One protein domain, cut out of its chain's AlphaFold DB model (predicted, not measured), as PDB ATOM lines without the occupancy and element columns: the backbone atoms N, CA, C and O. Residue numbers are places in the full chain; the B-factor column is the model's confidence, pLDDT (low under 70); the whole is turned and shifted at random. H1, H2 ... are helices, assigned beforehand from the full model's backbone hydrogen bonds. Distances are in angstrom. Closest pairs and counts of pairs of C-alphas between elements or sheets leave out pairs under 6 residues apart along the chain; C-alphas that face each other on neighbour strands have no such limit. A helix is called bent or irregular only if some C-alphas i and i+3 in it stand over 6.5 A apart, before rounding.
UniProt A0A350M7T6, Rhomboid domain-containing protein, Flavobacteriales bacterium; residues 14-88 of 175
ATOM      1  N   VAL A  14      10.105  10.493  17.613       87.94
ATOM      2  CA  VAL A  14       9.772   9.058  17.683       87.94
ATOM      3  C   VAL A  14       9.681   8.444  16.286       87.94
ATOM      4  O   VAL A  14      10.262   7.389  16.033       87.94
ATOM      5  N   VAL A  15       9.006   9.131  15.364       87.44
ATOM      6  CA  VAL A  15       8.878   8.694  13.969       87.44
ATOM      7  C   VAL A  15      10.252   8.596  13.300       87.44
ATOM      8  O   VAL A  15      10.531   7.597  12.646       87.44
ATOM      9  N   THR A  16      11.145   9.566  13.512       88.31
ATOM     10  CA  THR A  16      12.510   9.534  12.967       88.31
ATOM     11  C   THR A  16      13.303   8.329  13.470       88.31
ATOM     12  O   THR A  16      13.955   7.665  12.667       88.31
ATOM     13  N   PHE A  17      13.235   7.990  14.761       89.25
ATOM     14  CA  PHE A  17      13.896   6.782  15.268       89.25
ATOM     15  C   PHE A  17      13.345   5.505  14.621       89.25
ATOM     16  O   PHE A  17      14.130   4.640  14.229       89.25
ATOM     17  N   GLY A  18      12.022   5.409  14.451       88.12
ATOM     18  CA  GLY A  18      11.391   4.279  13.765       88.12
ATOM     19  C   GLY A  18      11.805   4.161  12.295       88.12
ATOM     20  O   GLY A  18      12.131   3.068  11.837       88.12
ATOM     21  N   ILE A  19      11.860   5.283  11.570       90.62
ATOM     22  CA  ILE A  19      12.308   5.334  10.170       90.62
ATOM     23  C   ILE A  19      13.772   4.903  10.050       90.62
ATOM     24  O   ILE A  19      14.090   4.063   9.215       90.62
ATOM     25  N   ASN A  20      14.653   5.403  10.919       92.94
ATOM     26  CA  ASN A  20      16.067   5.020  10.908       92.94
ATOM     27  C   ASN A  20      16.255   3.519  11.194       92.94
ATOM     28  O   ASN A  20      17.091   2.868  10.569       92.94
ATOM     29  N   GLY A  21      15.479   2.954  12.127       93.00
ATOM     30  CA  GLY A  21      15.474   1.511  12.393       93.00
ATOM     31  C   GLY A  21      15.044   0.704  11.167       93.00
ATOM     32  O   GLY A  21      15.736  -0.233  10.771       93.00
ATOM     33  N   LEU A  22      13.962   1.136  10.514       92.69
ATOM     34  CA  LEU A  22      13.447   0.519   9.295       92.69
ATOM     35  C   LEU A  22      14.469   0.566   8.148       92.69
ATOM     36  O   LEU A  22      14.701  -0.445   7.493       92.69
ATOM     37  N   GLU A  23      15.123   1.707   7.927       95.19
ATOM     38  CA  GLU A  23      16.189   1.855   6.926       95.19
ATOM     39  C   GLU A  23      17.364   0.912   7.189       95.19
ATOM     40  O   GLU A  23      17.851   0.249   6.273       95.19
ATOM     41  N   ASN A  24      17.800   0.805   8.445       95.81
ATOM     42  CA  ASN A  24      18.865  -0.117   8.832       95.81
ATOM     43  C   ASN A  24      18.467  -1.579   8.600       95.81
ATOM     44  O   ASN A  24      19.288  -2.369   8.126       95.81
ATOM     45  N   ALA A  25      17.213  -1.939   8.874       95.25
ATOM     46  CA  ALA A  25      16.698  -3.276   8.614       95.25
ATOM     47  C   ALA A  25      16.655  -3.583   7.104       95.25
ATOM     48  O   ALA A  25      17.113  -4.648   6.688       95.25
ATOM     49  N   ILE A  26      16.222  -2.634   6.266       95.88
ATOM     50  CA  ILE A  26      16.280  -2.765   4.797       95.88
ATOM     51  C   ILE A  26      17.729  -2.934   4.328       95.88
ATOM     52  O   ILE A  26      18.025  -3.843   3.553       95.88
ATOM     53  N   ASN A  27      18.658  -2.117   4.831       96.44
ATOM     54  CA  ASN A  27      20.081  -2.230   4.501       96.44
ATOM     55  C   ASN A  27      20.652  -3.607   4.882       96.44
ATOM     56  O   ASN A  27      21.465  -4.163   4.139       96.44
ATOM     57  N   ASN A  28      20.204  -4.197   5.992       95.50
ATOM     58  CA  ASN A  28      20.578  -5.558   6.370       95.50
ATOM     59  C   ASN A  28      20.058  -6.594   5.355       95.50
ATOM     60  O   ASN A  28      20.822  -7.443   4.902       95.50
ATOM     61  N   VAL A  29      18.803  -6.489   4.903       94.69
ATOM     62  CA  VAL A  29      18.259  -7.357   3.834       94.69
ATOM     63  C   VAL A  29      19.077  -7.223   2.541       94.69
ATOM     64  O   VAL A  29      19.441  -8.221   1.913       94.69
ATOM     65  N   VAL A  30      19.422  -5.992   2.156       94.19
ATOM     66  CA  VAL A  30      20.196  -5.704   0.940       94.19
ATOM     67  C   VAL A  30      21.593  -6.329   0.996       94.19
ATOM     68  O   VAL A  30      22.019  -6.956   0.018       94.19
ATOM     69  N   THR A  31      22.292  -6.154   2.121       94.69
ATOM     70  CA  THR A  31      23.693  -6.568   2.315       94.69
ATOM     71  C   THR A  31      23.835  -8.063   2.577       94.69
ATOM     72  O   THR A  31      24.638  -8.712   1.908       94.69
ATOM     73  N   SER A  32      23.025  -8.633   3.473       91.38
ATOM     74  CA  SER A  32      23.017 -10.079   3.752       91.38
ATOM     75  C   SER A  32      22.590 -10.908   2.542       91.38
ATOM     76  O   SER A  32      23.019 -12.050   2.400       91.38
ATOM     77  N   SER A  33      21.770 -10.331   1.651       89.38
ATOM     78  CA  SER A  33      21.212 -11.017   0.480       89.38
ATOM     79  C   SER A  33      20.481 -12.320   0.831       89.38
ATOM     80  O   SER A  33      20.471 -13.242   0.019       89.38
ATOM     81  N   SER A  34      19.885 -12.398   2.025       91.06
ATOM     82  CA  SER A  34      19.235 -13.606   2.539       91.06
ATOM     83  C   SER A  34      17.723 -13.412   2.728       91.06
ATOM     84  O   SER A  34      17.319 -12.417   3.342       91.06
ATOM     85  N   PRO A  35      16.884 -14.380   2.297       94.44
ATOM     86  CA  PRO A  35      15.469 -14.433   2.666       94.44
ATOM     87  C   PRO A  35      15.239 -14.454   4.185       94.44
ATOM     88  O   PRO A  35      14.233 -13.924   4.648       94.44
ATOM     89  N   ASP A  36      16.174 -14.989   4.977       95.62
ATOM     90  CA  ASP A  36      16.048 -15.029   6.441       95.62
ATOM     91  C   ASP A  36      16.099 -13.623   7.049       95.62
ATOM     92  O   ASP A  36      15.322 -13.292   7.943       95.62
ATOM     93  N   ALA A  37      16.973 -12.755   6.528       95.19
ATOM     94  CA  ALA A  37      17.021 -11.358   6.951       95.19
ATOM     95  C   ALA A  37      15.718 -10.626   6.595       95.19
ATOM     96  O   ALA A  37      15.269  -9.759   7.343       95.19
ATOM     97  N   PHE A  38      15.091 -10.997   5.474       97.38
ATOM     98  CA  PHE A  38      13.785 -10.470   5.092       97.38
ATOM     99  C   PHE A  38      12.660 -11.002   5.990       97.38
ATOM    100  O   PHE A  38      11.765 -10.242   6.340       97.38
ATOM    101  N   ALA A  39      12.724 -12.257   6.439       97.00
ATOM    102  CA  ALA A  39      11.776 -12.799   7.410       97.00
ATOM    103  C   ALA A  39      11.835 -12.050   8.755       97.00
ATOM    104  O   ALA A  39      10.791 -11.675   9.282       97.00
ATOM    105  N   VAL A  40      13.042 -11.757   9.260       95.56
ATOM    106  CA  VAL A  40      13.231 -10.931  10.469       95.56
ATOM    107  C   VAL A  40      12.684  -9.518  10.259       95.56
ATOM    108  O   VAL A  40      11.959  -9.005  11.104       95.56
ATOM    109  N   PHE A  41      12.957  -8.903   9.103       96.06
ATOM    110  CA  PHE A  41      12.375  -7.605   8.750       96.06
ATOM    111  C   PHE A  41      10.838  -7.628   8.799       96.06
ATOM    112  O   PHE A  41      10.224  -6.679   9.288       96.06
ATOM    113  N   ILE A  42      10.217  -8.695   8.287       96.00
ATOM    114  CA  ILE A  42       8.759  -8.839   8.285       96.00
ATOM    115  C   ILE A  42       8.220  -8.894   9.713       96.00
ATOM    116  O   ILE A  42       7.268  -8.178  10.008       96.00
ATOM    117  N   ASP A  43       8.836  -9.697  10.577       93.81
ATOM    118  CA  ASP A  43       8.411  -9.863  11.970       93.81
ATOM    119  C   ASP A  43       8.529  -8.555  12.771       93.81
ATOM    120  O   ASP A  43       7.593  -8.150  13.459       93.81
ATOM    121  N   ASP A  44       9.646  -7.841  12.608       92.00
ATOM    122  CA  ASP A  44       9.954  -6.655  13.409       92.00
ATOM    123  C   ASP A  44       9.235  -5.382  12.933       92.00
ATOM    124  O   ASP A  44       8.905  -4.507  13.740       92.00
ATOM    125  N   TYR A  45       9.030  -5.221  11.619       92.06
ATOM    126  CA  TYR A  45       8.679  -3.916  11.045       92.06
ATOM    127  C   TYR A  45       7.385  -3.880  10.249       92.06
ATOM    128  O   TYR A  45       6.841  -2.785  10.050       92.06
ATOM    129  N   VAL A  46       6.890  -5.017   9.757       92.81
ATOM    130  CA  VAL A  46       5.733  -5.016   8.862       92.81
ATOM    131  C   VAL A  46       4.444  -5.085   9.690       92.81
ATOM    132  O   VAL A  46       4.234  -6.009  10.470       92.81
ATOM    133  N   PRO A  47       3.527  -4.118   9.538       89.31
ATOM    134  CA  PRO A  47       2.238  -4.158  10.220       89.31
ATOM    135  C   PRO A  47       1.338  -5.294   9.745       89.31
ATOM    136  O   PRO A  47       1.361  -5.668   8.572       89.31
ATOM    137  N   SER A  48       0.449  -5.752  10.630       89.00
ATOM    138  CA  SER A  48      -0.522  -6.820  10.343       89.00
ATOM    139  C   SER A  48      -1.312  -6.608   9.040       89.00
ATOM    140  O   SER A  48      -1.471  -7.543   8.258       89.00
ATOM    141  N   GLN A  49      -1.730  -5.372   8.745       87.81
ATOM    142  CA  GLN A  49      -2.469  -5.016   7.529       87.81
ATOM    143  C   GLN A  49      -1.656  -5.167   6.234       87.81
ATOM    144  O   GLN A  49      -2.238  -5.269   5.157       87.81
ATOM    145  N   PHE A  50      -0.327  -5.192   6.326       92.50
ATOM    146  CA  PHE A  50       0.579  -5.365   5.193       92.50
ATOM    147  C   PHE A  50       1.217  -6.763   5.160       92.50
ATOM    148  O   PHE A  50       1.963  -7.053   4.237       92.50
ATOM    149  N   MET A  51       0.908  -7.666   6.098       93.50
ATOM    150  CA  MET A  51       1.547  -8.990   6.185       93.50
ATOM    151  C   MET A  51       1.467  -9.808   4.898       93.50
ATOM    152  O   MET A  51       2.455 -10.400   4.481       93.50
ATOM    153  N   VAL A  52       0.296  -9.859   4.263       96.25
ATOM    154  CA  VAL A  52       0.038 -10.767   3.133       96.25
ATOM    155  C   VAL A  52       1.007 -10.564   1.958       96.25
ATOM    156  O   VAL A  52       1.659 -11.540   1.585       96.25
ATOM    157  N   PRO A  53       1.162  -9.356   1.377       96.94
ATOM    158  CA  PRO A  53       2.110  -9.157   0.277       96.94
ATOM    159  C   PRO A  53       3.562  -9.452   0.682       96.94
ATOM    160  O   PRO A  53       4.328  -9.984  -0.119       96.94
ATOM    161  N   PHE A  54       3.934  -9.174   1.934       97.69
ATOM    162  CA  PHE A  54       5.275  -9.458   2.447       97.69
ATOM    163  C   PHE A  54       5.543 -10.958   2.589       97.69
ATOM    164  O   PHE A  54       6.566 -11.445   2.119       97.69
ATOM    165  N   GLN A  55       4.597 -11.707   3.155       97.19
ATOM    166  CA  GLN A  55       4.690 -13.162   3.286       97.19
ATOM    167  C   GLN A  55       4.719 -13.855   1.918       97.19
ATOM    168  O   GLN A  55       5.467 -14.810   1.720       97.19
ATOM    169  N   GLN A  56       3.962 -13.349   0.940       97.69
ATOM    170  CA  GLN A  56       4.026 -13.837  -0.440       97.69
ATOM    171  C   GLN A  56       5.403 -13.587  -1.065       97.69
ATOM    172  O   GLN A  56       5.973 -14.499  -1.659       97.69
ATOM    173  N   SER A  57       5.952 -12.379  -0.895       97.75
ATOM    174  CA  SER A  57       7.288 -12.022  -1.381       97.75
ATOM    175  C   SER A  57       8.395 -12.861  -0.721       97.75
ATOM    176  O   SER A  57       9.318 -13.319  -1.394       97.75
ATOM    177  N   LEU A  58       8.267 -13.149   0.576       98.12
ATOM    178  CA  LEU A  58       9.171 -14.048   1.286       98.12
ATOM    179  C   LEU A  58       9.081 -15.478   0.741       98.12
ATOM    180  O   LEU A  58      10.106 -16.082   0.437       98.12
ATOM    181  N   ALA A  59       7.869 -16.011   0.568       98.06
ATOM    182  CA  ALA A  59       7.660 -17.376   0.089       98.06
ATOM    183  C   ALA A  59       8.242 -17.608  -1.315       98.06
ATOM    184  O   ALA A  59       8.871 -18.642  -1.553       98.06
ATOM    185  N   ILE A  60       8.091 -16.646  -2.237       97.31
ATOM    186  CA  ILE A  60       8.697 -16.760  -3.574       97.31
ATOM    187  C   ILE A  60      10.226 -16.728  -3.491       97.31
ATOM    188  O   ILE A  60      10.885 -17.536  -4.143       97.31
ATOM    189  N   TRP A  61      10.803 -15.873  -2.644       97.25
ATOM    190  CA  TRP A  61      12.254 -15.769  -2.516       97.25
ATOM    191  C   TRP A  61      12.859 -16.997  -1.824       97.25
ATOM    192  O   TRP A  61      13.914 -17.464  -2.233       97.25
ATOM    193  N   ILE A  62      12.165 -17.604  -0.861       97.38
ATOM    194  CA  ILE A  62      12.571 -18.891  -0.272       97.38
ATOM    195  C   ILE A  62      12.587 -20.010  -1.326       97.38
ATOM    196  O   ILE A  62      13.429 -20.903  -1.245       97.38
ATOM    197  N   SER A  63      11.687 -19.977  -2.316       97.56
ATOM    198  CA  SER A  63      11.620 -21.032  -3.336       97.56
ATOM    199  C   SER A  63      12.810 -21.027  -4.306       97.56
ATOM    200  O   SER A  63      13.204 -22.088  -4.787       97.56
ATOM    201  N   ASP A  64      13.417 -19.859  -4.542       96.88
ATOM    202  CA  ASP A  64      14.716 -19.715  -5.205       96.88
ATOM    203  C   ASP A  64      15.515 -18.563  -4.564       96.88
ATOM    204  O   ASP A  64      15.425 -17.410  -5.010       96.88
ATOM    205  N   PRO A  65      16.329 -18.857  -3.530       95.62
ATOM    206  CA  PRO A  65      17.095 -17.843  -2.802       95.62
ATOM    207  C   PRO A  65      18.132 -17.117  -3.661       95.62
ATOM    208  O   PRO A  65      18.571 -16.020  -3.309       95.62
ATOM    209  N   THR A  66      18.530 -17.719  -4.786       94.69
ATOM    210  CA  THR A  66      19.562 -17.183  -5.678       94.69
ATOM    211  C   THR A  66      19.006 -16.231  -6.733       94.69
ATOM    212  O   THR A  66      19.781 -15.513  -7.364       94.69
ATOM    213  N   SER A  67      17.677 -16.180  -6.895       96.38
ATOM    214  CA  SER A  67      16.990 -15.336  -7.872       96.38
ATOM    215  C   SER A  67      17.182 -13.840  -7.580       96.38
ATOM    216  O   SER A  67      16.633 -13.316  -6.600       96.38
ATOM    217  N   PRO A  68      17.874 -13.086  -8.462       94.94
ATOM    218  CA  PRO A  68      18.007 -11.638  -8.306       94.94
ATOM    219  C   PRO A  68      16.661 -10.911  -8.420       94.94
ATOM    220  O   PRO A  68      16.475  -9.858  -7.813       94.94
ATOM    221  N   ALA A  69      15.713 -11.476  -9.176       96.62
ATOM    222  CA  ALA A  69      14.388 -10.899  -9.374       96.62
ATOM    223  C   ALA A  69      13.532 -10.974  -8.099       96.62
ATOM    224  O   ALA A  69      12.876  -9.995  -7.745       96.62
ATOM    225  N   PHE A  70      13.568 -12.101  -7.379       96.75
ATOM    226  CA  PHE A  70      12.820 -12.247  -6.125       96.75
ATOM    227  C   PHE A  70      13.405 -11.369  -5.020       96.75
ATOM    228  O   PHE A  70      12.652 -10.674  -4.338       96.75
ATOM    229  N   LYS A  71      14.741 -11.288  -4.936       95.12
ATOM    230  CA  LYS A  71      15.432 -10.326  -4.068       95.12
ATOM    231  C   LYS A  71      14.994  -8.884  -4.353       95.12
ATOM    232  O   LYS A  71      14.645  -8.158  -3.425       95.12
ATOM    233  N   ALA A  72      15.021  -8.462  -5.619       96.19
ATOM    234  CA  ALA A  72      14.641  -7.102  -6.002       96.19
ATOM    235  C   ALA A  72      13.186  -6.795  -5.621       96.19
ATOM    236  O   ALA A  72      12.925  -5.774  -4.993       96.19
ATOM    237  N   SER A  73      12.258  -7.719  -5.895       96.44
ATOM    238  CA  SER A  73      10.848  -7.556  -5.530       96.44
ATOM    239  C   SER A  73      10.630  -7.417  -4.017       96.44
ATOM    240  O   SER A  73       9.793  -6.612  -3.608       96.44
ATOM    241  N   ALA A  74      11.359  -8.175  -3.192       97.12
ATOM    242  CA  ALA A  74      11.279  -8.079  -1.732       97.12
ATOM    243  C   ALA A  74      11.796  -6.727  -1.214       97.12
ATOM    244  O   ALA A  74      11.155  -6.087  -0.377       97.12
ATOM    245  N   ILE A  75      12.926  -6.262  -1.753       96.62
ATOM    246  CA  ILE A  75      13.513  -4.960  -1.408       96.62
ATOM    247  C   ILE A  75      12.595  -3.812  -1.844       96.62
ATOM    248  O   ILE A  75      12.392  -2.872  -1.076       96.62
ATOM    249  N   ASP A  76      12.002  -3.885  -3.036       97.44
ATOM    250  CA  ASP A  76      11.062  -2.871  -3.522       97.44
ATOM    251  C   ASP A  76       9.834  -2.765  -2.615       97.44
ATOM    252  O   ASP A  76       9.408  -1.660  -2.275       97.44
ATOM    253  N   LEU A  77       9.296  -3.900  -2.163       97.12
ATOM    254  CA  LEU A  77       8.178  -3.920  -1.224       97.12
ATOM    255  C   LEU A  77       8.562  -3.303   0.133       97.12
ATOM    256  O   LEU A  77       7.799  -2.515   0.698       97.12
ATOM    257  N   ALA A  78       9.764  -3.593   0.636       96.75
ATOM    258  CA  ALA A  78      10.279  -2.981   1.860       96.75
ATOM    259  C   ALA A  78      10.464  -1.456   1.720       96.75
ATOM    260  O   ALA A  78      10.080  -0.695   2.611       96.75
ATOM    261  N   ASN A  79      10.971  -0.991   0.574       97.00
ATOM    262  CA  ASN A  79      11.106   0.436   0.268       97.00
ATOM    263  C   ASN A  79       9.749   1.146   0.150       97.00
ATOM    264  O   ASN A  79       9.622   2.294   0.575       97.00
ATOM    265  N   GLN A  80       8.715   0.478  -0.369       95.69
ATOM    266  CA  GLN A  80       7.355   1.028  -0.375       95.69
ATOM    267  C   GLN A  80       6.838   1.258   1.048       95.69
ATOM    268  O   GLN A  80       6.279   2.320   1.326       95.69
ATOM    269  N   LEU A  81       7.073   0.318   1.970       93.69
ATOM    270  CA  LEU A  81       6.721   0.502   3.382       93.69
ATOM    271  C   LEU A  81       7.472   1.689   4.005       93.69
ATOM    272  O   LEU A  81       6.867   2.473   4.736       93.69
ATOM    273  N   LEU A  82       8.761   1.855   3.692       93.88
ATOM    274  CA  LEU A  82       9.548   3.004   4.146       93.88
ATOM    275  C   LEU A  82       8.959   4.336   3.665       93.88
ATOM    276  O   LEU A  82       8.803   5.256   4.469       93.88
ATOM    277  N   THR A  83       8.585   4.437   2.389       92.81
ATOM    278  CA  THR A  83       7.924   5.634   1.847       92.81
ATOM    279  C   THR A  83       6.598   5.903   2.555       92.81
ATOM    280  O   THR A  83       6.388   7.006   3.055       92.81
ATOM    281  N   LEU A  84       5.752   4.879   2.715       89.31
ATOM    282  CA  LEU A  84       4.481   5.010   3.434       89.31
ATOM    283  C   LEU A  84       4.669   5.517   4.866       89.31
ATOM    284  O   LEU A  84       3.846   6.285   5.345       89.31
ATOM    285  N   ARG A  85       5.736   5.097   5.558       86.06
ATOM    286  CA  ARG A  85       6.062   5.550   6.918       86.06
ATOM    287  C   ARG A  85       6.562   6.991   6.964       86.06
ATOM    288  O   ARG A  85       6.211   7.709   7.898       86.06
ATOM    289  N   ARG A  86       7.366   7.405   5.984       86.19
ATOM    290  CA  ARG A  86       7.880   8.780   5.869       86.19
ATOM    291  C   ARG A  86       6.769   9.790   5.582       86.19
ATOM    292  O   ARG A  86       6.827  10.901   6.101       86.19
ATOM    293  N   ASP A  87       5.748   9.390   4.830       81.56
ATOM    294  CA  ASP A  87       4.666  10.281   4.393       81.56
ATOM    295  C   ASP A  87       3.525  10.439   5.424       81.56
ATOM    296  O   ASP A  87       2.536  11.130   5.164       81.56
ATOM    297  N   ILE A  88       3.639   9.841   6.620       72.88
ATOM    298  CA  ILE A  88       2.639  10.002   7.688       72.88
ATOM    299  C   ILE A  88       2.730  11.421   8.268       72.88
ATOM    300  O   ILE A  88       3.569  11.728   9.115       72.88
TER     301      ILE A  88
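What this domain is: This is residues 14 to 88 of the 175 residues of the protein "Rhomboid domain-containing protein" of Flavobacteriales bacterium (UniProt A0A350M7T6). Four helices stand side by side in an up-and-down bundle, nearly in line with one another, each running against the one before it in the chain. Seen end on they make a flattened ring, H1 to H2 to H3 to H4 and back to H1, with H1 and H3 at the two far corners and the short H2 facing H4 across the narrow way. The printed part has 75 residues with four named helices, in the order H1, H2, H3, H4, and no named strand; the class is all helix. It is compact, with a radius of gyration of the C-alphas of 11.7 A, and the C-alphas span 37 by 25 by 17 A.

Where its parts are: H1, residues 14 to 32, is 27.1 A from first to last C-alpha and begins at C-alpha 14 at (9.772, 9.058, 17.683). H4, residues 68 to 86, also has 19 residues; it is 26.8 A long and ends at C-alpha 86 at (7.880, 8.780, 5.869). H2, residues 35 to 45, is 15.1 A long. H3, residues 48 to 63, is 23.2 A long and begins at C-alpha 48 at (-0.522, -6.820, 10.343). H3 is irregular: C-alphas 49 and 52 are 7.7 A apart, and it has a kink of 27 degrees near residue 55.

How they stand to each other: H1 touches H4 at a shallow tilt of 7 degrees, opposite ways; their closest C-alphas, those of Ile 26 and Ala 78, are 6.7 A apart. H1 touches H2 with residues 22 to 29 alone, and the closest C-alphas, those of Val 29 and Ala 37, are 5.2 A apart. H1 and H2 form a helical hairpin with a shallow tilt of 7 degrees. H2 and H3 form a second hairpin at a shallow tilt of 6 degrees and touch, the closest C-alphas being those of Pro 35 and Ile 62, 6.1 A apart. H3 and H4 form a third hairpin, at a shallow tilt of 17 degrees. There residues 54 to 61 of H3 touch residues 70 to 77 of H4, and the closest C-alphas, those of Trp 61 and Phe 70, are 5.1 A apart. H2 and H4 run the same way and are close but not clearly touching, with the C-alphas of Phe 38 and Ala 74, their closest, 7.7 A apart. H1 and H3 are apart. In H1, H2 and H4 every O i to N i+4 pair is within hydrogen-bond range; in H3 it is 9 of 12.

The domain as a whole: The two C-alphas farthest apart, those of Val 14 and Asp 64, are 37.1 A apart. The printed part has no cut, and its three links, H1 to H2, H2 to H3 and H3 to H4, are tight. The mean pLDDT of the printed part is 93.8, and no printed residue is under 70.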